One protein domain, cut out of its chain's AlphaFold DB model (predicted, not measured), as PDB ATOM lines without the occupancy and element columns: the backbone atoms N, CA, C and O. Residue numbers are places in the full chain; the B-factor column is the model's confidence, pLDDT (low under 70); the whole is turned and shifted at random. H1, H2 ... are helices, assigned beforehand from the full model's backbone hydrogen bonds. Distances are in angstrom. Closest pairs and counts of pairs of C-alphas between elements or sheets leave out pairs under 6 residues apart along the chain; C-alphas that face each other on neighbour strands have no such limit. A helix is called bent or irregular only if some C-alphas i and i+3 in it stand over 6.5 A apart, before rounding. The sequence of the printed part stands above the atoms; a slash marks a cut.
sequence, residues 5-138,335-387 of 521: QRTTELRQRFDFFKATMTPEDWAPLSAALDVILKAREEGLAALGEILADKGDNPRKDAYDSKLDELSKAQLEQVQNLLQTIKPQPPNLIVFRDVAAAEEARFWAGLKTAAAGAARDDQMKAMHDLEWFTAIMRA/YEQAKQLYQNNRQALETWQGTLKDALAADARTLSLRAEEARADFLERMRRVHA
ATOM      1  N   GLN A   5     208.912 350.521 254.718       91.62
ATOM      2  CA  GLN A   5     209.248 349.261 255.382       91.62
ATOM      3  C   GLN A   5     207.984 348.515 255.793       91.62
ATOM      4  O   GLN A   5     207.844 347.326 255.497       91.62
ATOM      5  N   ARG A   6     207.032 349.211 256.428       92.69
ATOM      6  CA  ARG A   6     205.760 348.602 256.832       92.69
ATOM      7  C   ARG A   6     204.937 348.154 255.629       92.69
ATOM      8  O   ARG A   6     204.317 347.093 255.673       92.69
ATOM      9  N   THR A   7     204.982 348.917 254.542       91.88
ATOM     10  CA  THR A   7     204.343 348.562 253.270       91.88
ATOM     11  C   THR A   7     204.917 347.279 252.693       91.88
ATOM     12  O   THR A   7     204.171 346.367 252.339       91.88
ATOM     13  N   THR A   8     206.244 347.175 252.650       93.06
ATOM     14  CA  THR A   8     206.943 345.985 252.156       93.06
ATOM     15  C   THR A   8     206.599 344.758 252.999       93.06
ATOM     16  O   THR A   8     206.254 343.710 252.455       93.06
ATOM     17  N   GLU A   9     206.630 344.897 254.324       95.31
ATOM     18  CA  GLU A   9     206.300 343.820 255.255       95.31
ATOM     19  C   GLU A   9     204.848 343.342 255.102       95.31
ATOM     20  O   GLU A   9     204.604 342.142 254.970       95.31
ATOM     21  N   LEU A  10     203.872 344.256 255.120       93.38
ATOM     22  CA  LEU A  10     202.458 343.883 255.036       93.38
ATOM     23  C   LEU A  10     202.100 343.284 253.675       93.38
ATOM     24  O   LEU A  10     201.310 342.342 253.638       93.38
ATOM     25  N   ARG A  11     202.724 343.746 252.582       93.56
ATOM     26  CA  ARG A  11     202.596 343.107 251.265       93.56
ATOM     27  C   ARG A  11     203.136 341.684 251.266       93.56
ATOM     28  O   ARG A  11     202.421 340.777 250.865       93.56
ATOM     29  N   GLN A  12     204.344 341.467 251.788       94.06
ATOM     30  CA  GLN A  12     204.922 340.123 251.889       94.06
ATOM     31  C   GLN A  12     204.051 339.191 252.738       94.06
ATOM     32  O   GLN A  12     203.812 338.048 252.357       94.06
ATOM     33  N   ARG A  13     203.536 339.687 253.873       93.56
ATOM     34  CA  ARG A  13     202.596 338.943 254.725       93.56
ATOM     35  C   ARG A  13     201.294 338.615 253.979       93.56
ATOM     36  O   ARG A  13     200.781 337.511 254.132       93.56
ATOM     37  N   PHE A  14     200.776 339.541 253.172       93.88
ATOM     38  CA  PHE A  14     199.548 339.347 252.398       93.88
ATOM     39  C   PHE A  14     199.735 338.395 251.203       93.88
ATOM     40  O   PHE A  14     198.859 337.578 250.915       93.88
ATOM     41  N   ASP A  15     200.895 338.427 250.545       92.81
ATOM     42  CA  ASP A  15     201.213 337.577 249.392       92.81
ATOM     43  C   ASP A  15     201.194 336.076 249.723       92.81
ATOM     44  O   ASP A  15     200.904 335.261 248.844       92.81
ATOM     45  N   PHE A  16     201.391 335.689 250.990       91.19
ATOM     46  CA  PHE A  16     201.212 334.299 251.432       91.19
ATOM     47  C   PHE A  16     199.801 333.759 251.172       91.19
ATOM     48  O   PHE A  16     199.628 332.551 251.001       91.19
ATOM     49  N   PHE A  17     198.792 334.629 251.095       89.62
ATOM     50  CA  PHE A  17     197.416 334.223 250.822       89.62
ATOM     51  C   PHE A  17     197.118 334.059 249.332       89.62
ATOM     52  O   PHE A  17     196.116 333.431 248.989       89.62
ATOM     53  N   LYS A  18     197.997 334.533 248.437       88.31
ATOM     54  CA  LYS A  18     197.792 334.499 246.982       88.31
ATOM     55  C   LYS A  18     197.539 333.093 246.444       88.31
ATOM     56  O   LYS A  18     196.690 332.908 245.584       88.31
ATOM     57  N   ALA A  19     198.244 332.093 246.975       85.06
ATOM     58  CA  ALA A  19     198.070 330.695 246.576       85.06
ATOM     59  C   ALA A  19     196.773 330.057 247.117       85.06
ATOM     60  O   ALA A  19     196.381 328.986 246.667       85.06
ATOM     61  N   THR A  20     196.125 330.697 248.094       84.38
ATOM     62  CA  THR A  20     194.927 330.191 248.786       84.38
ATOM     63  C   THR A  20     193.635 330.893 248.361       84.38
ATOM     64  O   THR A  20     192.576 330.590 248.903       84.38
ATOM     65  N   MET A  21     193.711 331.829 247.410       83.44
ATOM     66  CA  MET A  21     192.597 332.666 246.960       83.44
ATOM     67  C   MET A  21     192.437 332.610 245.440       83.44
ATOM     68  O   MET A  21     193.397 332.357 244.712       83.44
ATOM     69  N   THR A  22     191.224 332.872 244.956       86.25
ATOM     70  CA  THR A  22     190.982 333.076 243.524       86.25
ATOM     71  C   THR A  22     191.574 334.422 243.082       86.25
ATOM     72  O   THR A  22     191.661 335.354 243.890       86.25
ATOM     73  N   PRO A  23     191.988 334.570 241.810       85.88
ATOM     74  CA  PRO A  23     192.424 335.860 241.278       85.88
ATOM     75  C   PRO A  23     191.377 336.973 241.449       85.88
ATOM     76  O   PRO A  23     191.746 338.115 241.721       85.88
ATOM     77  N   GLU A  24     190.092 336.632 241.330       85.31
ATOM     78  CA  GLU A  24     188.955 337.552 241.446       85.31
ATOM     79  C   GLU A  24     188.787 338.121 242.861       85.31
ATOM     80  O   GLU A  24     188.391 339.275 243.002       85.31
ATOM     81  N   ASP A  25     189.137 337.350 243.892       84.06
ATOM     82  CA  ASP A  25     189.096 337.777 245.295       84.06
ATOM     83  C   ASP A  25     190.413 338.436 245.736       84.06
ATOM     84  O   ASP A  25     190.429 339.395 246.511       84.06
ATOM     85  N   TRP A  26     191.548 337.941 245.237       88.31
ATOM     86  CA  TRP A  26     192.869 338.437 245.623       88.31
ATOM     87  C   TRP A  26     193.164 339.831 245.057       88.31
ATOM     88  O   TRP A  26     193.630 340.706 245.789       88.31
ATOM     89  N   ALA A  27     192.879 340.062 243.772       89.25
ATOM     90  CA  ALA A  27     193.175 341.330 243.104       89.25
ATOM     91  C   ALA A  27     192.527 342.562 243.777       89.25
ATOM     92  O   ALA A  27     193.252 343.528 244.032       89.25
ATOM     93  N   PRO A  28     191.217 342.573 244.115       89.31
ATOM     94  CA  PRO A  28     190.600 343.728 244.765       89.31
ATOM     95  C   PRO A  28     191.127 343.967 246.185       89.31
ATOM     96  O   PRO A  28     191.292 345.120 246.574       89.31
ATOM     97  N   LEU A  29     191.438 342.914 246.951       91.69
ATOM     98  CA  LEU A  29     192.024 343.070 248.287       91.69
ATOM     99  C   LEU A  29     193.462 343.580 248.239       91.69
ATOM    100  O   LEU A  29     193.820 344.444 249.035       91.69
ATOM    101  N   SER A  30     194.274 343.079 247.304       92.94
ATOM    102  CA  SER A  30     195.636 343.574 247.096       92.94
ATOM    103  C   SER A  30     195.617 345.057 246.725       92.94
ATOM    104  O   SER A  30     196.365 345.843 247.298       92.94
ATOM    105  N   ALA A  31     194.722 345.460 245.816       92.25
ATOM    106  CA  ALA A  31     194.563 346.859 245.434       92.25
ATOM    107  C   ALA A  31     194.085 347.731 246.608       92.25
ATOM    108  O   ALA A  31     194.587 348.837 246.797       92.25
ATOM    109  N   ALA A  32     193.148 347.236 247.425       93.38
ATOM    110  CA  ALA A  32     192.703 347.938 248.626       93.38
ATOM    111  C   ALA A  32     193.847 348.107 249.637       93.38
ATOM    112  O   ALA A  32     194.067 349.214 250.125       93.38
ATOM    113  N   LEU A  33     194.617 347.046 249.902       94.75
ATOM    114  CA  LEU A  33     195.787 347.096 250.777       94.75
ATOM    115  C   LEU A  33     196.823 348.111 250.273       94.75
ATOM    116  O   LEU A  33     197.344 348.893 251.061       94.75
ATOM    117  N   ASP A  34     197.071 348.166 248.966       94.56
ATOM    118  CA  ASP A  34     198.002 349.125 248.365       94.56
ATOM    119  C   ASP A  34     197.579 350.582 248.563       94.56
ATOM    120  O   ASP A  34     198.414 351.432 248.874       94.56
ATOM    121  N   VAL A  35     196.283 350.876 248.422       94.38
ATOM    122  CA  VAL A  35     195.733 352.215 248.684       94.38
ATOM    123  C   VAL A  35     195.926 352.599 250.151       94.38
ATOM    124  O   VAL A  35     196.354 353.717 250.440       94.38
ATOM    125  N   ILE A  36     195.662 351.666 251.068       94.25
ATOM    126  CA  ILE A  36     195.832 351.870 252.511       94.25
ATOM    127  C   ILE A  36     197.296 352.165 252.834       94.25
ATOM    128  O   ILE A  36     197.601 353.160 253.488       94.25
ATOM    129  N   LEU A  37     198.217 351.332 252.354       94.31
ATOM    130  CA  LEU A  37     199.643 351.463 252.644       94.31
ATOM    131  C   LEU A  37     200.233 352.748 252.055       94.31
ATOM    132  O   LEU A  37     200.966 353.459 252.740       94.31
ATOM    133  N   LYS A  38     199.832 353.119 250.837       93.81
ATOM    134  CA  LYS A  38     200.243 354.386 250.227       93.81
ATOM    135  C   LYS A  38     199.748 355.598 251.023       93.81
ATOM    136  O   LYS A  38     200.528 356.507 251.302       93.81
ATOM    137  N   ALA A  39     198.484 355.598 251.453       92.88
ATOM    138  CA  ALA A  39     197.942 356.673 252.285       92.88
ATOM    139  C   ALA A  39     198.673 356.782 253.637       92.88
ATOM    140  O   ALA A  39     198.856 357.882 254.164       92.88
ATOM    141  N   ARG A  40     199.122 355.647 254.192       94.12
ATOM    142  CA  ARG A  40     199.940 355.603 255.409       94.12
ATOM    143  C   ARG A  40     201.286 356.293 255.204       94.12
ATOM    144  O   ARG A  40     201.668 357.130 256.018       94.12
ATOM    145  N   GLU A  41     201.990 355.950 254.129       94.75
ATOM    146  CA  GLU A  41     203.293 356.528 253.787       94.75
ATOM    147  C   GLU A  41     203.215 358.035 253.549       94.75
ATOM    148  O   GLU A  41     203.981 358.795 254.142       94.75
ATOM    149  N   GLU A  42     202.265 358.477 252.721       94.06
ATOM    150  CA  GLU A  42     202.048 359.895 252.418       94.06
ATOM    151  C   GLU A  42     201.662 360.679 253.678       94.06
ATOM    152  O   GLU A  42     202.147 361.789 253.907       94.06
ATOM    153  N   GLY A  43     200.840 360.077 254.543       94.62
ATOM    154  CA  GLY A  43     200.475 360.647 255.831       94.62
ATOM    155  C   GLY A  43     201.667 360.819 256.774       94.62
ATOM    156  O   GLY A  43     201.846 361.891 257.354       94.62
ATOM    157  N   LEU A  44     202.512 359.793 256.903       95.19
ATOM    158  CA  LEU A  44     203.731 359.865 257.712       95.19
ATOM    159  C   LEU A  44     204.743 360.864 257.151       95.19
ATOM    160  O   LEU A  44     205.365 361.586 257.928       95.19
ATOM    161  N   ALA A  45     204.865 360.957 255.827       94.50
ATOM    162  CA  ALA A  45     205.676 361.979 255.181       94.50
ATOM    163  C   ALA A  45     205.172 363.384 255.518       94.50
ATOM    164  O   ALA A  45     205.967 364.212 255.955       94.50
ATOM    165  N   ALA A  46     203.864 363.633 255.422       94.50
ATOM    166  CA  ALA A  46     203.277 364.918 255.790       94.50
ATOM    167  C   ALA A  46     203.512 365.270 257.271       94.50
ATOM    168  O   ALA A  46     203.902 366.394 257.578       94.50
ATOM    169  N   LEU A  47     203.337 364.313 258.191       95.50
ATOM    170  CA  LEU A  47     203.661 364.510 259.611       95.50
ATOM    171  C   LEU A  47     205.151 364.817 259.816       95.50
ATOM    172  O   LEU A  47     205.494 365.697 260.604       95.50
ATOM    173  N   GLY A  48     206.030 364.122 259.092       93.44
ATOM    174  CA  GLY A  48     207.468 364.360 259.109       93.44
ATOM    175  C   GLY A  48     207.851 365.756 258.620       93.44
ATOM    176  O   GLY A  48     208.691 366.385 259.248       93.44
ATOM    177  N   GLU A  49     207.223 366.263 257.557       93.25
ATOM    178  CA  GLU A  49     207.440 367.634 257.063       93.25
ATOM    179  C   GLU A  49     206.983 368.691 258.076       93.25
ATOM    180  O   GLU A  49     207.679 369.678 258.297       93.25
ATOM    181  N   ILE A  50     205.847 368.473 258.750       93.75
ATOM    182  CA  ILE A  50     205.374 369.387 259.802       93.75
ATOM    183  C   ILE A  50     206.382 369.449 260.961       93.75
ATOM    184  O   ILE A  50     206.661 370.530 261.478       93.75
ATOM    185  N   LEU A  51     206.945 368.303 261.363       91.50
ATOM    186  CA  LEU A  51     207.952 368.238 262.428       91.50
ATOM    187  C   LEU A  51     209.322 368.774 261.995       91.50
ATOM    188  O   LEU A  51     210.040 369.315 262.834       91.50
ATOM    189  N   ALA A  52     209.677 368.627 260.717       90.62
ATOM    190  CA  ALA A  52     210.926 369.114 260.138       90.62
ATOM    191  C   ALA A  52     210.889 370.615 259.792       90.62
ATOM    192  O   ALA A  52     211.925 371.191 259.447       90.62
ATOM    193  N   ASP A  53     209.725 371.267 259.891       89.94
ATOM    194  CA  ASP A  53     209.611 372.700 259.658       89.94
ATOM    195  C   ASP A  53     210.472 373.484 260.658       89.94
ATOM    196  O   ASP A  53     210.315 373.375 261.879       89.94
ATOM    197  N   LYS A  54     211.352 374.326 260.119       85.81
ATOM    198  CA  LYS A  54     212.266 375.196 260.869       85.81
ATOM    199  C   LYS A  54     211.720 376.612 261.061       85.81
ATOM    200  O   LYS A  54     212.395 377.441 261.661       85.81
ATOM    201  N   GLY A  55     210.537 376.905 260.518       84.06
ATOM    202  CA  GLY A  55     209.905 378.215 260.635       84.06
ATOM    203  C   GLY A  55     209.385 378.522 262.042       84.06
ATOM    204  O   GLY A  55     209.131 377.626 262.846       84.06
ATOM    205  N   ASP A  56     209.139 379.802 262.308       80.06
ATOM    206  CA  ASP A  56     208.763 380.303 263.639       80.06
ATOM    207  C   ASP A  56     207.243 380.245 263.914       80.06
ATOM    208  O   ASP A  56     206.740 380.814 264.879       80.06
ATOM    209  N   ASN A  57     206.476 379.561 263.058       88.31
ATOM    210  CA  ASN A  57     205.034 379.399 263.241       88.31
ATOM    211  C   ASN A  57     204.728 378.150 264.079       88.31
ATOM    212  O   ASN A  57     205.309 377.095 263.799       88.31
ATOM    213  N   PRO A  58     203.792 378.221 265.045       90.69
ATOM    214  CA  PRO A  58     203.294 377.043 265.745       90.69
ATOM    215  C   PRO A  58     202.721 376.011 264.771       90.69
ATOM    216  O   PRO A  58     201.994 376.348 263.831       90.69
ATOM    217  N   ARG A  59     203.065 374.743 264.987       93.00
ATOM    218  CA  ARG A  59     202.681 373.606 264.143       93.00
ATOM    219  C   ARG A  59     201.942 372.507 264.891       93.00
ATOM    220  O   ARG A  59     201.401 371.622 264.231       93.00
ATOM    221  N   LYS A  60     201.866 372.568 266.222       94.25
ATOM    222  CA  LYS A  60     201.210 371.571 267.071       94.25
ATOM    223  C   LYS A  60     199.797 371.252 266.587       94.25
ATOM    224  O   LYS A  60     199.504 370.094 266.338       94.25
ATOM    225  N   ASP A  61     198.939 372.250 266.397       95.12
ATOM    226  CA  ASP A  61     197.534 371.982 266.060       95.12
ATOM    227  C   ASP A  61     197.373 371.385 264.654       95.12
ATOM    228  O   ASP A  61     196.524 370.518 264.438       95.12
ATOM    229  N   ALA A  62     198.225 371.793 263.708       95.12
ATOM    230  CA  ALA A  62     198.279 371.193 262.376       95.12
ATOM    231  C   ALA A  62     198.775 369.738 262.435       95.12
ATOM    232  O   ALA A  62     198.227 368.873 261.753       95.12
ATOM    233  N   TYR A  63     199.780 369.465 263.272       96.06
ATOM    234  CA  TYR A  63     200.304 368.126 263.514       96.06
ATOM    235  C   TYR A  63     199.260 367.216 264.169       96.06
ATOM    236  O   TYR A  63     198.972 366.146 263.638       96.06
ATOM    237  N   ASP A  64     198.660 367.652 265.278       96.31
ATOM    238  CA  ASP A  64     197.683 366.885 266.055       96.31
ATOM    239  C   ASP A  64     196.444 366.572 265.210       96.31
ATOM    240  O   ASP A  64     196.032 365.416 265.119       96.31
ATOM    241  N   SER A  65     195.912 367.575 264.498       96.62
ATOM    242  CA  SER A  65     194.774 367.384 263.590       96.62
ATOM    243  C   SER A  65     195.094 366.359 262.504       96.62
ATOM    244  O   SER A  65     194.271 365.492 262.202       96.62
ATOM    245  N   LYS A  66     196.303 366.424 261.927       96.69
ATOM    246  CA  LYS A  66     196.715 365.491 260.877       96.69
ATOM    247  C   LYS A  66     196.938 364.082 261.421       96.69
ATOM    248  O   LYS A  66     196.554 363.112 260.776       96.69
ATOM    249  N   LEU A  67     197.527 363.958 262.606       97.19
ATOM    250  CA  LEU A  67     197.744 362.683 263.283       97.19
ATOM    251  C   LEU A  67     196.414 362.012 263.642       97.19
ATOM    252  O   LEU A  67     196.256 360.802 263.460       97.19
ATOM    253  N   ASP A  68     195.435 362.779 264.115       96.62
ATOM    254  CA  ASP A  68     194.096 362.279 264.414       96.62
ATOM    255  C   ASP A  68     193.355 361.826 263.156       96.62
ATOM    256  O   ASP A  68     192.838 360.706 263.131       96.62
ATOM    257  N   GLU A  69     193.367 362.642 262.097       96.06
ATOM    258  CA  GLU A  69     192.790 362.297 260.794       96.06
ATOM    259  C   GLU A  69     193.397 360.994 260.251       96.06
ATOM    260  O   GLU A  69     192.673 360.048 259.937       96.06
ATOM    261  N   LEU A  70     194.732 360.923 260.193       95.38
ATOM    262  CA  LEU A  70     195.455 359.782 259.636       95.38
ATOM    263  C   LEU A  70     195.275 358.518 260.470       95.38
ATOM    264  O   LEU A  70     195.006 357.460 259.907       95.38
ATOM    265  N   SER A  71     195.397 358.612 261.797       95.81
ATOM    266  CA  SER A  71     195.235 357.450 262.678       95.81
ATOM    267  C   SER A  71     193.831 356.862 262.579       95.81
ATOM    268  O   SER A  71     193.682 355.645 262.473       95.81
ATOM    269  N   LYS A  72     192.794 357.710 262.553       96.06
ATOM    270  CA  LYS A  72     191.412 357.259 262.394       96.06
ATOM    271  C   LYS A  72     191.193 356.621 261.023       96.06
ATOM    272  O   LYS A  72     190.686 355.504 260.963       96.06
ATOM    273  N   ALA A  73     191.608 357.302 259.953       94.81
ATOM    274  CA  ALA A  73     191.446 356.810 258.589       94.81
ATOM    275  C   ALA A  73     192.166 355.472 258.379       94.81
ATOM    276  O   ALA A  73     191.580 354.545 257.831       94.81
ATOM    277  N   GLN A  74     193.401 355.335 258.872       94.19
ATOM    278  CA  GLN A  74     194.157 354.088 258.763       94.19
ATOM    279  C   GLN A  74     193.492 352.930 259.495       94.19
ATOM    280  O   GLN A  74     193.298 351.864 258.915       94.19
ATOM    281  N   LEU A  75     193.110 353.127 260.758       95.00
ATOM    282  CA  LEU A  75     192.495 352.059 261.542       95.00
ATOM    283  C   LEU A  75     191.158 351.618 260.947       95.00
ATOM    284  O   LEU A  75     190.896 350.419 260.867       95.00
ATOM    285  N   GLU A  76     190.345 352.566 260.482       95.62
ATOM    286  CA  GLU A  76     189.083 352.273 259.806       95.62
ATOM    287  C   GLU A  76     189.312 351.508 258.497       95.62
ATOM    288  O   GLU A  76     188.685 350.475 258.266       95.62
ATOM    289  N   GLN A  77     190.245 351.954 257.655       94.12
ATOM    290  CA  GLN A  77     190.510 351.297 256.379       94.12
ATOM    291  C   GLN A  77     191.088 349.885 256.549       94.12
ATOM    292  O   GLN A  77     190.649 348.967 255.856       94.12
ATOM    293  N   VAL A  78     192.010 349.673 257.497       93.62
ATOM    294  CA  VAL A  78     192.548 348.335 257.797       93.62
ATOM    295  C   VAL A  78     191.443 347.418 258.328       93.62
ATOM    296  O   VAL A  78     191.323 346.283 257.870       93.62
ATOM    297  N   GLN A  79     190.581 347.895 259.234       92.50
ATOM    298  CA  GLN A  79     189.431 347.115 259.718       92.50
ATOM    299  C   GLN A  79     188.437 346.779 258.597       92.50
ATOM    300  O   GLN A  79     187.836 345.699 258.591       92.50
ATOM    301  N   ASN A  80     188.302 347.668 257.617       93.00
ATOM    302  CA  ASN A  80     187.370 347.512 256.508       93.00
ATOM    303  C   ASN A  80     187.939 346.707 255.328       93.00
ATOM    304  O   ASN A  80     187.190 346.410 254.397       93.00
ATOM    305  N   LEU A  81     189.210 346.283 255.383       93.38
ATOM    306  CA  LEU A  81     189.906 345.595 254.288       93.38
ATOM    307  C   LEU A  81     189.106 344.420 253.704       93.38
ATOM    308  O   LEU A  81     189.048 344.254 252.494       93.38
ATOM    309  N   LEU A  82     188.455 343.620 254.554       92.00
ATOM    310  CA  LEU A  82     187.745 342.400 254.142       92.00
ATOM    311  C   LEU A  82     186.243 342.603 253.888       92.00
ATOM    312  O   LEU A  82     185.516 341.624 253.727       92.00
ATOM    313  N   GLN A  83     185.728 343.836 253.911       88.19
ATOM    314  CA  GLN A  83     184.280 344.080 253.812       88.19
ATOM    315  C   GLN A  83     183.669 343.636 252.478       88.19
ATOM    316  O   GLN A  83     182.484 343.295 252.428       88.19
ATOM    317  N   THR A  84     184.468 343.634 251.412       83.31
ATOM    318  CA  THR A  84     184.037 343.318 250.045       83.31
ATOM    319  C   THR A  84     183.920 341.819 249.774       83.31
ATOM    320  O   THR A  84     183.255 341.445 248.813       83.31
ATOM    321  N   ILE A  85     184.494 340.960 250.626       84.06
ATOM    322  CA  ILE A  85     184.483 339.502 250.448       84.06
ATOM    323  C   ILE A  85     183.601 338.837 251.500       84.06
ATOM    324  O   ILE A  85     183.751 339.063 252.705       84.06
ATOM    325  N   LYS A  86     182.678 337.981 251.044       82.31
ATOM    326  CA  LYS A  86     181.794 337.186 251.905       82.31
ATOM    327  C   LYS A  86     181.668 335.748 251.374       82.31
ATOM    328  O   LYS A  86     181.302 335.594 250.211       82.31
ATOM    329  N   PRO A  87     181.870 334.711 252.212       84.69
ATOM    330  CA  PRO A  87     182.297 334.771 253.617       84.69
ATOM    331  C   PRO A  87     183.777 335.166 253.765       84.69
ATOM    332  O   PRO A  87     184.591 334.868 252.899       84.69
ATOM    333  N   GLN A  88     184.131 335.829 254.870       86.75
ATOM    334  CA  GLN A  88     185.519 336.224 255.146       86.75
ATOM    335  C   GLN A  88     186.364 335.001 255.558       86.75
ATOM    336  O   GLN A  88     186.002 334.325 256.525       86.75
ATOM    337  N   PRO A  89     187.495 334.716 254.881       85.75
ATOM    338  CA  PRO A  89     188.389 333.621 255.255       85.75
ATOM    339  C   PRO A  89     189.008 333.804 256.660       85.75
ATOM    340  O   PRO A  89     189.517 334.892 256.954       85.75
ATOM    341  N   PRO A  90     189.039 332.770 257.530       87.25
ATOM    342  CA  PRO A  90     189.564 332.886 258.899       87.25
ATOM    343  C   PRO A  90     191.020 333.363 258.991       87.25
ATOM    344  O   PRO A  90     191.375 334.137 259.875       87.25
ATOM    345  N   ASN A  91     191.872 332.935 258.063       85.94
ATOM    346  CA  ASN A  91     193.274 333.345 257.975       85.94
ATOM    347  C   ASN A  91     193.437 334.834 257.621       85.94
ATOM    348  O   ASN A  91     194.308 335.503 258.178       85.94
ATOM    349  N   LEU A  92     192.573 335.373 256.754       90.00
ATOM    350  CA  LEU A  92     192.562 336.800 256.424       90.00
ATOM    351  C   LEU A  92     192.033 337.651 257.580       90.00
ATOM    352  O   LEU A  92     192.551 338.741 257.808       90.00
ATOM    353  N   ILE A  93     191.046 337.148 258.331       91.50
ATOM    354  CA  ILE A  93     190.567 337.793 259.563       91.50
ATOM    355  C   ILE A  93     191.730 337.968 260.544       91.50
ATOM    356  O   ILE A  93     191.965 339.076 261.017       91.50
ATOM    357  N   VAL A  94     192.509 336.906 260.780       92.25
ATOM    358  CA  VAL A  94     193.686 336.969 261.660       92.25
ATOM    359  C   VAL A  94     194.719 337.971 261.140       92.25
ATOM    360  O   VAL A  94     195.214 338.781 261.920       92.25
ATOM    361  N   PHE A  95     195.024 337.966 259.836       94.38
ATOM    362  CA  PHE A  95     195.935 338.950 259.235       94.38
ATOM    363  C   PHE A  95     195.470 340.389 259.483       94.38
ATOM    364  O   PHE A  95     196.244 341.209 259.979       94.38
ATOM    365  N   ARG A  96     194.198 340.680 259.186       94.56
ATOM    366  CA  ARG A  96     193.584 341.993 259.393       94.56
ATOM    367  C   ARG A  96     193.670 342.421 260.856       94.56
ATOM    368  O   ARG A  96     194.067 343.547 261.133       94.56
ATOM    369  N   ASP A  97     193.304 341.540 261.782       94.38
ATOM    370  CA  ASP A  97     193.235 341.860 263.209       94.38
ATOM    371  C   ASP A  97     194.627 342.111 263.800       94.38
ATOM    372  O   ASP A  97     194.813 343.049 264.577       94.38
ATOM    373  N   VAL A  98     195.627 341.327 263.381       94.12
ATOM    374  CA  VAL A  98     197.029 341.555 263.757       94.12
ATOM    375  C   VAL A  98     197.528 342.882 263.189       94.12
ATOM    376  O   VAL A  98     198.074 343.687 263.942       94.12
ATOM    377  N   ALA A  99     197.296 343.152 261.899       94.19
ATOM    378  CA  ALA A  99     197.699 344.409 261.272       94.19
ATOM    379  C   ALA A  99     197.039 345.620 261.955       94.19
ATOM    380  O   ALA A  99     197.727 346.576 262.302       94.19
ATOM    381  N   ALA A 100     195.732 345.555 262.230       94.75
ATOM    382  CA  ALA A 100     194.995 346.611 262.919       94.75
ATOM    383  C   ALA A 100     195.512 346.848 264.346       94.75
ATOM    384  O   ALA A 100     195.660 347.996 264.763       94.75
ATOM    385  N   ALA A 101     195.814 345.784 265.098       94.62
ATOM    386  CA  ALA A 101     196.347 345.898 266.455       94.62
ATOM    387  C   ALA A 101     197.767 346.493 266.478       94.62
ATOM    388  O   ALA A 101     198.089 347.299 267.355       94.62
ATOM    389  N   GLU A 102     198.613 346.107 265.524       94.75
ATOM    390  CA  GLU A 102     199.958 346.659 265.346       94.75
ATOM    391  C   GLU A 102     199.906 348.156 264.978       94.75
ATOM    392  O   GLU A 102     200.576 348.964 265.625       94.75
ATOM    393  N   GLU A 103     199.054 348.551 264.023       95.31
ATOM    394  CA  GLU A 103     198.846 349.963 263.662       95.31
ATOM    395  C   GLU A 103     198.258 350.768 264.832       95.31
ATOM    396  O   GLU A 103     198.710 351.877 265.112       95.31
ATOM    397  N   ALA A 104     197.304 350.212 265.587       95.44
ATOM    398  CA  ALA A 104     196.718 350.896 266.742       95.44
ATOM    399  C   ALA A 104     197.776 351.243 267.797       95.44
ATOM    400  O   ALA A 104     197.776 352.354 268.330       95.44
ATOM    401  N   ARG A 105     198.715 350.325 268.061       94.75
ATOM    402  CA  ARG A 105     199.854 350.576 268.959       94.75
ATOM    403  C   ARG A 105     200.781 351.653 268.408       94.75
ATOM    404  O   ARG A 105     201.184 352.536 269.163       94.75
ATOM    405  N   PHE A 106     201.086 351.602 267.110       96.56
ATOM    406  CA  PHE A 106     201.921 352.601 266.446       96.56
ATOM    407  C   PHE A 106     201.343 354.014 266.608       96.56
ATOM    408  O   PHE A 106     202.027 354.897 267.133       96.56
ATOM    409  N   TRP A 107     200.073 354.213 266.244       96.31
ATOM    410  CA  TRP A 107     199.419 355.523 266.294       96.31
ATOM    411  C   TRP A 107     199.185 356.024 267.721       96.31
ATOM    412  O   TRP A 107     199.407 357.202 267.996       96.31
ATOM    413  N   ALA A 108     198.777 355.151 268.649       94.94
ATOM    414  CA  ALA A 108     198.590 355.528 270.051       94.94
ATOM    415  C   ALA A 108     199.911 355.948 270.712       94.94
ATOM    416  O   ALA A 108     199.963 356.937 271.449       94.94
ATOM    417  N   GLY A 109     200.994 355.228 270.412       94.44
ATOM    418  CA  GLY A 109     202.327 355.582 270.881       94.44
ATOM    419  C   GLY A 109     202.807 356.923 270.318       94.44
ATOM    420  O   GLY A 109     203.313 357.749 271.075       94.44
ATOM    421  N   LEU A 110     202.556 357.193 269.031       94.81
ATOM    422  CA  LEU A 110     202.920 358.466 268.404       94.81
ATOM    423  C   LEU A 110     202.149 359.652 269.006       94.81
ATOM    424  O   LEU A 110     202.743 360.695 269.265       94.81
ATOM    425  N   LYS A 111     200.852 359.478 269.304       94.31
ATOM    426  CA  LYS A 111     200.056 360.484 270.032       94.31
ATOM    427  C   LYS A 111     200.633 360.768 271.416       94.31
ATOM    428  O   LYS A 111     200.756 361.922 271.808       94.31
ATOM    429  N   THR A 112     201.033 359.719 272.133       93.50
ATOM    430  CA  THR A 112     201.622 359.841 273.476       93.50
ATOM    431  C   THR A 112     202.970 360.567 273.449       93.50
ATOM    432  O   THR A 112     203.288 361.296 274.382       93.50
ATOM    433  N   ALA A 113     203.746 360.419 272.371       91.69
ATOM    434  CA  ALA A 113     205.026 361.106 272.209       91.69
ATOM    435  C   ALA A 113     204.898 362.631 272.011       91.69
ATOM    436  O   ALA A 113     205.908 363.325 272.100       91.69
ATOM    437  N   ALA A 114     203.691 363.149 271.730       92.06
ATOM    438  CA  ALA A 114     203.374 364.579 271.648       92.06
ATOM    439  C   ALA A 114     204.366 365.402 270.792       92.06
ATOM    440  O   ALA A 114     204.740 366.526 271.134       92.06
ATOM    441  N   ALA A 115     204.811 364.840 269.662       90.81
ATOM    442  CA  ALA A 115     205.949 365.360 268.903       90.81
ATOM    443  C   ALA A 115     205.751 366.790 268.366       90.81
ATOM    444  O   ALA A 115     206.728 367.541 268.293       90.81
ATOM    445  N   GLY A 116     204.510 367.159 268.021       90.94
ATOM    446  CA  GLY A 116     204.143 368.507 267.577       90.94
ATOM    447  C   GLY A 116     204.265 369.551 268.689       90.94
ATOM    448  O   GLY A 116     204.889 370.588 268.478       90.94
ATOM    449  N   ALA A 117     203.757 369.249 269.890       91.38
ATOM    450  CA  ALA A 117     203.902 370.119 271.061       91.38
ATOM    451  C   ALA A 117     205.379 370.294 271.438       91.38
ATOM    452  O   ALA A 117     205.861 371.414 271.556       91.38
ATOM    453  N   ALA A 118     206.127 369.190 271.483       88.56
ATOM    454  CA  ALA A 118     207.566 369.191 271.735       88.56
ATOM    455  C   ALA A 118     208.363 370.079 270.756       88.56
ATOM    456  O   ALA A 118     209.322 370.747 271.147       88.56
ATOM    457  N   ARG A 119     207.986 370.086 269.470       88.81
ATOM    458  CA  ARG A 119     208.612 370.936 268.447       88.81
ATOM    459  C   ARG A 119     208.310 372.418 268.690       88.81
ATOM    460  O   ARG A 119     209.224 373.237 268.614       88.81
ATOM    461  N   ASP A 120     207.062 372.750 269.007       90.25
ATOM    462  CA  ASP A 120     206.652 374.128 269.286       90.25
ATOM    463  C   ASP A 120     207.237 374.664 270.599       90.25
ATOM    464  O   ASP A 120     207.649 375.820 270.640       90.25
ATOM    465  N   ASP A 121     207.369 373.834 271.636       87.00
ATOM    466  CA  ASP A 121     208.011 374.216 272.901       87.00
ATOM    467  C   ASP A 121     209.490 374.581 272.696       87.00
ATOM    468  O   ASP A 121     209.964 375.595 273.212       87.00
ATOM    469  N   GLN A 122     210.218 373.797 271.887       83.94
ATOM    470  CA  GLN A 122     211.619 374.076 271.551       83.94
ATOM    471  C   GLN A 122     211.762 375.383 270.753       83.94
ATOM    472  O   GLN A 122     212.697 376.155 270.975       83.94
ATOM    473  N   MET A 123     210.840 375.634 269.822       86.94
ATOM    474  CA  MET A 123     210.821 376.854 269.016       86.94
ATOM    475  C   MET A 123     210.451 378.083 269.855       86.94
ATOM    476  O   MET A 123     211.107 379.116 269.742       86.94
ATOM    477  N   LYS A 124     209.474 377.964 270.760       85.19
ATOM    478  CA  LYS A 124     209.120 379.025 271.706       85.19
ATOM    479  C   LYS A 124     210.296 379.379 272.615       85.19
ATOM    480  O   LYS A 124     210.609 380.556 272.746       85.19
ATOM    481  N   ALA A 125     210.986 378.382 273.172       81.31
ATOM    482  CA  ALA A 125     212.181 378.611 273.983       81.31
ATOM    483  C   ALA A 125     213.271 379.370 273.202       81.31
ATOM    484  O   ALA A 125     213.915 380.271 273.738       81.31
ATOM    485  N   MET A 126     213.439 379.053 271.915       82.69
ATOM    486  CA  MET A 126     214.356 379.769 271.026       82.69
ATOM    487  C   MET A 126     213.924 381.225 270.796       82.69
ATOM    488  O   MET A 126     214.749 382.129 270.916       82.69
ATOM    489  N   HIS A 127     212.641 381.468 270.525       82.75
ATOM    490  CA  HIS A 127     212.120 382.821 270.335       82.75
ATOM    491  C   HIS A 127     212.235 383.664 271.614       82.75
ATOM    492  O   HIS A 127     212.673 384.815 271.565       82.75
ATOM    493  N   ASP A 128     211.888 383.091 272.769       79.19
ATOM    494  CA  ASP A 128     212.009 383.755 274.065       79.19
ATOM    495  C   ASP A 128     213.479 384.128 274.334       79.19
ATOM    496  O   ASP A 128     213.770 385.270 274.699       79.19
ATOM    497  N   LEU A 129     214.428 383.231 274.038       76.19
ATOM    498  CA  LEU A 129     215.866 383.502 274.123       76.19
ATOM    499  C   LEU A 129     216.299 384.689 273.241       76.19
ATOM    500  O   LEU A 129     217.004 385.587 273.714       76.19
ATOM    501  N   GLU A 130     215.907 384.702 271.965       79.56
ATOM    502  CA  GLU A 130     216.247 385.776 271.021       79.56
ATOM    503  C   GLU A 130     215.649 387.124 271.460       79.56
ATOM    504  O   GLU A 130     216.354 388.142 271.497       79.56
ATOM    505  N   TRP A 131     214.377 387.124 271.862       78.50
ATOM    506  CA  TRP A 131     213.659 388.308 272.325       78.50
ATOM    507  C   TRP A 131     214.280 388.901 273.595       78.50
ATOM    508  O   TRP A 131     214.587 390.098 273.641       78.50
ATOM    509  N   PHE A 132     214.549 388.071 274.607       69.00
ATOM    510  CA  PHE A 132     215.188 388.522 275.845       69.00
ATOM    511  C   PHE A 132     216.602 389.049 275.598       69.00
ATOM    512  O   PHE A 132     216.959 390.117 276.101       69.00
ATOM    513  N   THR A 133     217.394 388.355 274.775       72.12
ATOM    514  CA  THR A 133     218.740 388.800 274.382       72.12
ATOM    515  C   THR A 133     218.696 390.201 273.764       72.12
ATOM    516  O   THR A 133     219.512 391.064 274.102       72.12
ATOM    517  N   ALA A 134     217.721 390.467 272.888       76.50
ATOM    518  CA  ALA A 134     217.543 391.775 272.264       76.50
ATOM    519  C   ALA A 134     217.164 392.872 273.278       76.50
ATOM    520  O   ALA A 134     217.738 393.965 273.238       76.50
ATOM    521  N   ILE A 135     216.257 392.581 274.216       71.44
ATOM    522  CA  ILE A 135     215.872 393.520 275.284       71.44
ATOM    523  C   ILE A 135     217.065 393.862 276.165       71.44
ATOM    524  O   ILE A 135     217.326 395.039 276.426       71.44
ATOM    525  N   MET A 136     217.816 392.851 276.594       65.69
ATOM    526  CA  MET A 136     218.985 393.046 277.441       65.69
ATOM    527  C   MET A 136     220.045 393.886 276.730       65.69
ATOM    528  O   MET A 136     220.535 394.862 277.298       65.69
ATOM    529  N   ARG A 137     220.330 393.602 275.453       70.75
ATOM    530  CA  ARG A 137     221.209 394.441 274.621       70.75
ATOM    531  C   ARG A 137     220.759 395.893 274.558       70.75
ATOM    532  O   ARG A 137     221.588 396.791 274.703       70.75
ATOM    533  N   ALA A 138     219.469 396.136 274.348       71.38
ATOM    534  CA  ALA A 138     218.932 397.489 274.294       71.38
ATOM    535  C   ALA A 138     219.092 398.214 275.641       71.38
ATOM    536  O   ALA A 138     219.557 399.352 275.673       71.38
ATOM    537  N   TYR A 335     220.831 377.887 277.909       68.19
ATOM    538  CA  TYR A 335     221.143 376.792 276.977       68.19
ATOM    539  C   TYR A 335     220.954 375.389 277.588       68.19
ATOM    540  O   TYR A 335     220.526 374.468 276.893       68.19
ATOM    541  N   GLU A 336     221.209 375.211 278.888       69.81
ATOM    542  CA  GLU A 336     221.004 373.912 279.551       69.81
ATOM    543  C   GLU A 336     219.524 373.513 279.621       69.81
ATOM    544  O   GLU A 336     219.203 372.340 279.440       69.81
ATOM    545  N   GLN A 337     218.598 374.462 279.778       69.38
ATOM    546  CA  GLN A 337     217.167 374.157 279.746       69.38
ATOM    547  C   GLN A 337     216.705 373.790 278.331       69.38
ATOM    548  O   GLN A 337     215.967 372.823 278.152       69.38
ATOM    549  N   ALA A 338     217.207 374.492 277.312       70.88
ATOM    550  CA  ALA A 338     216.973 374.147 275.909       70.88
ATOM    551  C   ALA A 338     217.499 372.745 275.548       70.88
ATOM    552  O   ALA A 338     216.873 372.004 274.784       70.88
ATOM    553  N   LYS A 339     218.645 372.366 276.116       78.94
ATOM    554  CA  LYS A 339     219.235 371.032 275.982       78.94
ATOM    555  C   LYS A 339     218.423 369.974 276.727       78.94
ATOM    556  O   LYS A 339     218.239 368.886 276.189       78.94
ATOM    557  N   GLN A 340     217.892 370.290 277.908       81.62
ATOM    558  CA  GLN A 340     217.002 369.392 278.646       81.62
ATOM    559  C   GLN A 340     215.693 369.146 277.884       81.62
ATOM    560  O   GLN A 340     215.270 368.000 277.757       81.62
ATOM    561  N   LEU A 341     215.076 370.195 277.330       79.88
ATOM    562  CA  LEU A 341     213.883 370.073 276.482       79.88
ATOM    563  C   LEU A 341     214.169 369.205 275.252       79.88
ATOM    564  O   LEU A 341     213.435 368.256 274.983       79.88
ATOM    565  N   TYR A 342     215.290 369.454 274.572       83.19
ATOM    566  CA  TYR A 342     215.751 368.624 273.460       83.19
ATOM    567  C   TYR A 342     215.901 367.144 273.858       83.19
ATOM    568  O   TYR A 342     215.380 366.265 273.170       83.19
ATOM    569  N   GLN A 343     216.551 366.857 274.990       86.06
ATOM    570  CA  GLN A 343     216.753 365.492 275.487       86.06
ATOM    571  C   GLN A 343     215.439 364.794 275.849       86.06
ATOM    572  O   GLN A 343     215.221 363.664 275.418       86.06
ATOM    573  N   ASN A 344     214.544 365.466 276.579       83.94
ATOM    574  CA  ASN A 344     213.237 364.919 276.954       83.94
ATOM    575  C   ASN A 344     212.404 364.577 275.705       83.94
ATOM    576  O   ASN A 344     211.811 363.501 275.607       83.94
ATOM    577  N   ASN A 345     212.411 365.472 274.716       82.56
ATOM    578  CA  ASN A 345     211.656 365.322 273.474       82.56
ATOM    579  C   ASN A 345     212.203 364.204 272.581       82.56
ATOM    580  O   ASN A 345     211.438 363.508 271.905       82.56
ATOM    581  N   ARG A 346     213.525 364.025 272.574       87.56
ATOM    582  CA  ARG A 346     214.184 362.900 271.915       87.56
ATOM    583  C   ARG A 346     213.853 361.584 272.617       87.56
ATOM    584  O   ARG A 346     213.455 360.624 271.962       87.56
ATOM    585  N   GLN A 347     213.931 361.558 273.948       87.69
ATOM    586  CA  GLN A 347     213.633 360.375 274.753       87.69
ATOM    587  C   GLN A 347     212.182 359.904 274.581       87.69
ATOM    588  O   GLN A 347     211.934 358.699 274.552       87.69
ATOM    589  N   ALA A 348     211.218 360.818 274.430       87.69
ATOM    590  CA  ALA A 348     209.820 360.464 274.173       87.69
ATOM    591  C   ALA A 348     209.648 359.686 272.851       87.69
ATOM    592  O   ALA A 348     208.978 358.651 272.819       87.69
ATOM    593  N   LEU A 349     210.309 360.136 271.778       91.62
ATOM    594  CA  LEU A 349     210.301 359.451 270.482       91.62
ATOM    595  C   LEU A 349     211.089 358.135 270.512       91.62
ATOM    596  O   LEU A 349     210.635 357.146 269.937       91.62
ATOM    597  N   GLU A 350     212.224 358.089 271.214       90.56
ATOM    598  CA  GLU A 350     212.999 356.856 271.415       90.56
ATOM    599  C   GLU A 350     212.206 355.814 272.221       90.56
ATOM    600  O   GLU A 350     212.211 354.632 271.878       90.56
ATOM    601  N   THR A 351     211.468 356.246 273.248       90.62
ATOM    602  CA  THR A 351     210.601 355.375 274.058       90.62
ATOM    603  C   THR A 351     209.481 354.798 273.206       90.62
ATOM    604  O   THR A 351     209.285 353.585 273.200       90.62
ATOM    605  N   TRP A 352     208.780 355.639 272.437       93.81
ATOM    606  CA  TRP A 352     207.769 355.180 271.485       93.81
ATOM    607  C   TRP A 352     208.352 354.174 270.489       93.81
ATOM    608  O   TRP A 352     207.826 353.068 270.360       93.81
ATOM    609  N   GLN A 353     209.476 354.506 269.851       93.12
ATOM    610  CA  GLN A 353     210.160 353.620 268.912       93.12
ATOM    611  C   GLN A 353     210.529 352.273 269.558       93.12
ATOM    612  O   GLN A 353     210.349 351.231 268.934       93.12
ATOM    613  N   GLY A 354     210.998 352.275 270.811       90.12
ATOM    614  CA  GLY A 354     211.370 351.070 271.556       90.12
ATOM    615  C   GLY A 354     210.203 350.131 271.883       90.12
ATOM    616  O   GLY A 354     210.427 348.950 272.142       90.12
ATOM    617  N   THR A 355     208.957 350.618 271.842       90.94
ATOM    618  CA  THR A 355     207.759 349.767 272.001       90.94
ATOM    619  C   THR A 355     207.375 349.013 270.726       90.94
ATOM    620  O   THR A 355     206.553 348.093 270.775       90.94
ATOM    621  N   LEU A 356     207.955 349.391 269.584       93.81
ATOM    622  CA  LEU A 356     207.640 348.845 268.269       93.81
ATOM    623  C   LEU A 356     208.644 347.763 267.868       93.81
ATOM    624  O   LEU A 356     209.762 347.692 268.375       93.81
ATOM    625  N   LYS A 357     208.239 346.908 266.927       89.44
ATOM    626  CA  LYS A 357     209.085 345.853 266.359       89.44
ATOM    627  C   LYS A 357     209.214 346.018 264.850       89.44
ATOM    628  O   LYS A 357     208.361 346.642 264.217       89.44
ATOM    629  N   ASP A 358     210.280 345.443 264.307       91.00
ATOM    630  CA  ASP A 358     210.483 345.215 262.877       91.00
ATOM    631  C   ASP A 358     210.231 346.466 262.014       91.00
ATOM    632  O   ASP A 358     210.821 347.526 262.246       91.00
ATOM    633  N   ALA A 359     209.355 346.364 261.013       92.56
ATOM    634  CA  ALA A 359     209.123 347.421 260.039       92.56
ATOM    635  C   ALA A 359     208.459 348.676 260.634       92.56
ATOM    636  O   ALA A 359     208.761 349.792 260.214       92.56
ATOM    637  N   LEU A 360     207.617 348.521 261.663       93.19
ATOM    638  CA  LEU A 360     207.032 349.660 262.380       93.19
ATOM    639  C   LEU A 360     208.095 350.457 263.136       93.19
ATOM    640  O   LEU A 360     208.046 351.687 263.150       93.19
ATOM    641  N   ALA A 361     209.078 349.774 263.730       93.56
ATOM    642  CA  ALA A 361     210.206 350.438 264.375       93.56
ATOM    643  C   ALA A 361     211.080 351.194 263.358       93.56
ATOM    644  O   ALA A 361     211.618 352.255 263.681       93.56
ATOM    645  N   ALA A 362     211.197 350.689 262.124       92.94
ATOM    646  CA  ALA A 362     211.927 351.364 261.052       92.94
ATOM    647  C   ALA A 362     211.234 352.662 260.596       92.94
ATOM    648  O   ALA A 362     211.889 353.701 260.511       92.94
ATOM    649  N   ASP A 363     209.917 352.640 260.384       93.81
ATOM    650  CA  ASP A 363     209.155 353.849 260.038       93.81
ATOM    651  C   ASP A 363     209.161 354.877 261.176       93.81
ATOM    652  O   ASP A 363     209.335 356.075 260.936       93.81
ATOM    653  N   ALA A 364     209.027 354.409 262.422       94.06
ATOM    654  CA  ALA A 364     209.142 355.255 263.603       94.06
ATOM    655  C   ALA A 364     210.508 355.942 263.662       94.06
ATOM    656  O   ALA A 364     210.579 357.151 263.865       94.06
ATOM    657  N   ARG A 365     211.592 355.207 263.382       93.06
ATOM    658  CA  ARG A 365     212.942 355.772 263.293       93.06
ATOM    659  C   ARG A 365     213.050 356.846 262.207       93.06
ATOM    660  O   ARG A 365     213.664 357.878 262.460       93.06
ATOM    661  N   THR A 366     212.466 356.633 261.024       92.75
ATOM    662  CA  THR A 366     212.469 357.641 259.948       92.75
ATOM    663  C   THR A 366     211.743 358.917 260.388       92.75
ATOM    664  O   THR A 366     212.252 360.014 260.151       92.75
ATOM    665  N   LEU A 367     210.598 358.802 261.071       92.75
ATOM    666  CA  LEU A 367     209.883 359.964 261.612       92.75
ATOM    667  C   LEU A 367     210.692 360.674 262.707       92.75
ATOM    668  O   LEU A 367     210.805 361.898 262.677       92.75
ATOM    669  N   SER A 368     211.292 359.915 263.626       91.94
ATOM    670  CA  SER A 368     212.143 360.455 264.687       91.94
ATOM    671  C   SER A 368     213.329 361.228 264.119       91.94
ATOM    672  O   SER A 368     213.571 362.352 264.539       91.94
ATOM    673  N   LEU A 369     214.020 360.688 263.111       90.06
ATOM    674  CA  LEU A 369     215.137 361.374 262.455       90.06
ATOM    675  C   LEU A 369     214.714 362.704 261.820       90.06
ATOM    676  O   LEU A 369     215.408 363.700 261.991       90.06
ATOM    677  N   ARG A 370     213.560 362.748 261.143       87.81
ATOM    678  CA  ARG A 370     213.036 364.002 260.576       87.81
ATOM    679  C   ARG A 370     212.702 365.035 261.652       87.81
ATOM    680  O   ARG A 370     213.008 366.210 261.485       87.81
ATOM    681  N   ALA A 371     212.112 364.601 262.765       88.75
ATOM    682  CA  ALA A 371     211.835 365.487 263.893       88.75
ATOM    683  C   ALA A 371     213.129 366.042 264.521       88.75
ATOM    684  O   ALA A 371     213.175 367.203 264.928       88.75
ATOM    685  N   GLU A 372     214.187 365.230 264.580       86.38
ATOM    686  CA  GLU A 372     215.494 365.631 265.108       86.38
ATOM    687  C   GLU A 372     216.175 366.720 264.266       86.38
ATOM    688  O   GLU A 372     216.829 367.590 264.834       86.38
ATOM    689  N   GLU A 373     215.994 366.738 262.942       81.12
ATOM    690  CA  GLU A 373     216.633 367.734 262.065       81.12
ATOM    691  C   GLU A 373     216.232 369.181 262.401       81.12
ATOM    692  O   GLU A 373     217.099 370.051 262.515       81.12
ATOM    693  N   ALA A 374     214.938 369.456 262.598       78.06
ATOM    694  CA  ALA A 374     214.472 370.787 262.998       78.06
ATOM    695  C   ALA A 374     214.861 371.123 264.441       78.06
ATOM    696  O   ALA A 374     215.278 372.239 264.745       78.06
ATOM    697  N   ARG A 375     214.768 370.142 265.343       83.62
ATOM    698  CA  ARG A 375     215.097 370.329 266.762       83.62
ATOM    699  C   ARG A 375     216.578 370.634 266.978       83.62
ATOM    700  O   ARG A 375     216.905 371.499 267.790       83.62
ATOM    701  N   ALA A 376     217.460 369.967 266.237       85.00
ATOM    702  CA  ALA A 376     218.892 370.240 266.246       85.00
ATOM    703  C   ALA A 376     219.198 371.656 265.733       85.00
ATOM    704  O   ALA A 376     220.062 372.331 266.291       85.00
ATOM    705  N   ASP A 377     218.463 372.127 264.722       85.69
ATOM    706  CA  ASP A 377     218.583 373.493 264.202       85.69
ATOM    707  C   ASP A 377     218.214 374.538 265.268       85.69
ATOM    708  O   ASP A 377     219.008 375.439 265.551       85.69
ATOM    709  N   PHE A 378     217.073 374.364 265.951       83.06
ATOM    710  CA  PHE A 378     216.671 375.237 267.059       83.06
ATOM    711  C   PHE A 378     217.682 375.216 268.212       83.06
ATOM    712  O   PHE A 378     218.043 376.274 268.727       83.06
ATOM    713  N   LEU A 379     218.181 374.038 268.605       84.38
ATOM    714  CA  LEU A 379     219.188 373.916 269.662       84.38
ATOM    715  C   LEU A 379     220.498 374.623 269.296       84.38
ATOM    716  O   LEU A 379     221.073 375.329 270.122       84.38
ATOM    717  N   GLU A 380     220.959 374.472 268.056       86.69
ATOM    718  CA  GLU A 380     222.178 375.118 267.577       86.69
ATOM    719  C   GLU A 380     222.014 376.641 267.468       86.69
ATOM    720  O   GLU A 380     222.920 377.382 267.861       86.69
ATOM    721  N   ARG A 381     220.855 377.132 267.006       83.75
ATOM    722  CA  ARG A 381     220.518 378.565 267.049       83.75
ATOM    723  C   ARG A 381     220.560 379.089 268.483       83.75
ATOM    724  O   ARG A 381     221.252 380.074 268.742       83.75
ATOM    725  N   MET A 382     219.919 378.390 269.419       80.12
ATOM    726  CA  MET A 382     219.942 378.755 270.837       80.12
ATOM    727  C   MET A 382     221.358 378.771 271.411       80.12
ATOM    728  O   MET A 382     221.728 379.724 272.093       80.12
ATOM    729  N   ARG A 383     222.195 377.778 271.080       80.50
ATOM    730  CA  ARG A 383     223.608 377.746 271.484       80.50
ATOM    731  C   ARG A 383     224.348 378.997 271.031       80.50
ATOM    732  O   ARG A 383     225.080 379.588 271.818       80.50
ATOM    733  N   ARG A 384     224.168 379.399 269.769       81.81
ATOM    734  CA  ARG A 384     224.833 380.579 269.195       81.81
ATOM    735  C   ARG A 384     224.352 381.871 269.839       81.81
ATOM    736  O   ARG A 384     225.189 382.689 270.208       81.81
ATOM    737  N   VAL A 385     223.039 382.046 269.990       75.62
ATOM    738  CA  VAL A 385     222.449 383.238 270.621       75.62
ATOM    739  C   VAL A 385     222.911 383.346 272.072       75.62
ATOM    740  O   VAL A 385     223.416 384.393 272.474       75.62
ATOM    741  N   HIS A 386     222.850 382.245 272.823       72.38
ATOM    742  CA  HIS A 386     223.301 382.191 274.207       72.38
ATOM    743  C   HIS A 386     224.807 382.444 274.340       72.38
ATOM    744  O   HIS A 386     225.215 383.252 275.166       72.38
ATOM    745  N   ALA A 387     225.647 381.802 273.522       69.19
ATOM    746  CA  ALA A 387     227.094 382.012 273.555       69.19
ATOM    747  C   ALA A 387     227.471 383.456 273.197       69.19
ATOM    748  O   ALA A 387     228.298 384.048 273.881       69.19
TER     749      ALA A 387
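What this domain is: This is residues 5 to 138 and 335 to 387 of the 521 residues of an uncharacterized protein of Aquabacterium sp (UniProt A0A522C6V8). The model is a long rod of seven helices that run nearly along one axis, in two overlapping groups: H1, H2, H3 and H4 make a four-cornered bundle toward one end, and H5, H6 and H7 make a three-helix group toward the other. H5 reaches the far tip, while H2 and H7 overlap lengthwise where the groups join. The printed part has 187 residues, with helices H1 to H7 in chain order and no named strand; the class is all helix. It is loose, with a radius of gyration of the C-alphas of 20.7 A, and spans 76 by 25 by 19 A.

Where its parts are: Find C-alpha 5 at (209.248, 349.261, 255.382); from there H1 runs to residue 15. Look next at H2, residues 23 to 52, 42.5 A long; it is neither bent nor irregular, but only just: C-alphas 25 and 28 are 6.2 A apart. H3 is residues 60 to 80, 29.7 A, and H4 is residues 90 to 112, 32.9 A. H5, residues 115 to 138, runs 35.1 A to C-alpha 138 at (218.932, 397.489, 274.294). After the cut, H6 is residues 335 to 354, 28.0 A. H7, residues 358 to 387, runs 41.8 A, with a kink of 27 degrees near residue 372, and ends at C-alpha 387 at (227.094, 382.012, 273.555).

How they stand to each other: The seven helices form a bundle, helices side by side. Start at H1: it touches H2 in a hairpin, C-alphas of Thr 7 and Leu 37 closest at 5.6 A. H2 and H3 are a hairpin too, with Leu 47 and Tyr 63 closest, C-alphas 6.3 A apart. H3 and H4 form another, closest at the C-alphas of Ser 71 and Trp 107, 5.9 A. H4 and H1 are close but not clearly touching, and H4 and H5 meet only through their link. H5 touches H7, running the same way at a shallow tilt of 6 degrees, and the C-alphas of Met 126 and Met 382 are closest at 5.7 A. H6 and H7 are a hairpin at a shallow tilt of 2 degrees. With residues 367 to 375 alone, H7 touches H2. H1 and H6 are apart. Every O i to N i+4 pair is within hydrogen-bond range in H1, H3, H4 and H5; in H2 it is 24 of 26, in H6 15 of 16, in H7 25 of 26.

The domain as a whole: The two C-alphas farthest apart, those of Thr 22 and Ala 138, are 76.7 A apart. Residues 139 to 334 are not printed, and C-alphas 138 and 335 are 21.0 A apart across the cut. Of the links that are printed whole, none is long. Mean pLDDT of the printed part is 88.8; look for values under 70 at residues 132, 136, 335 to 337 and 387.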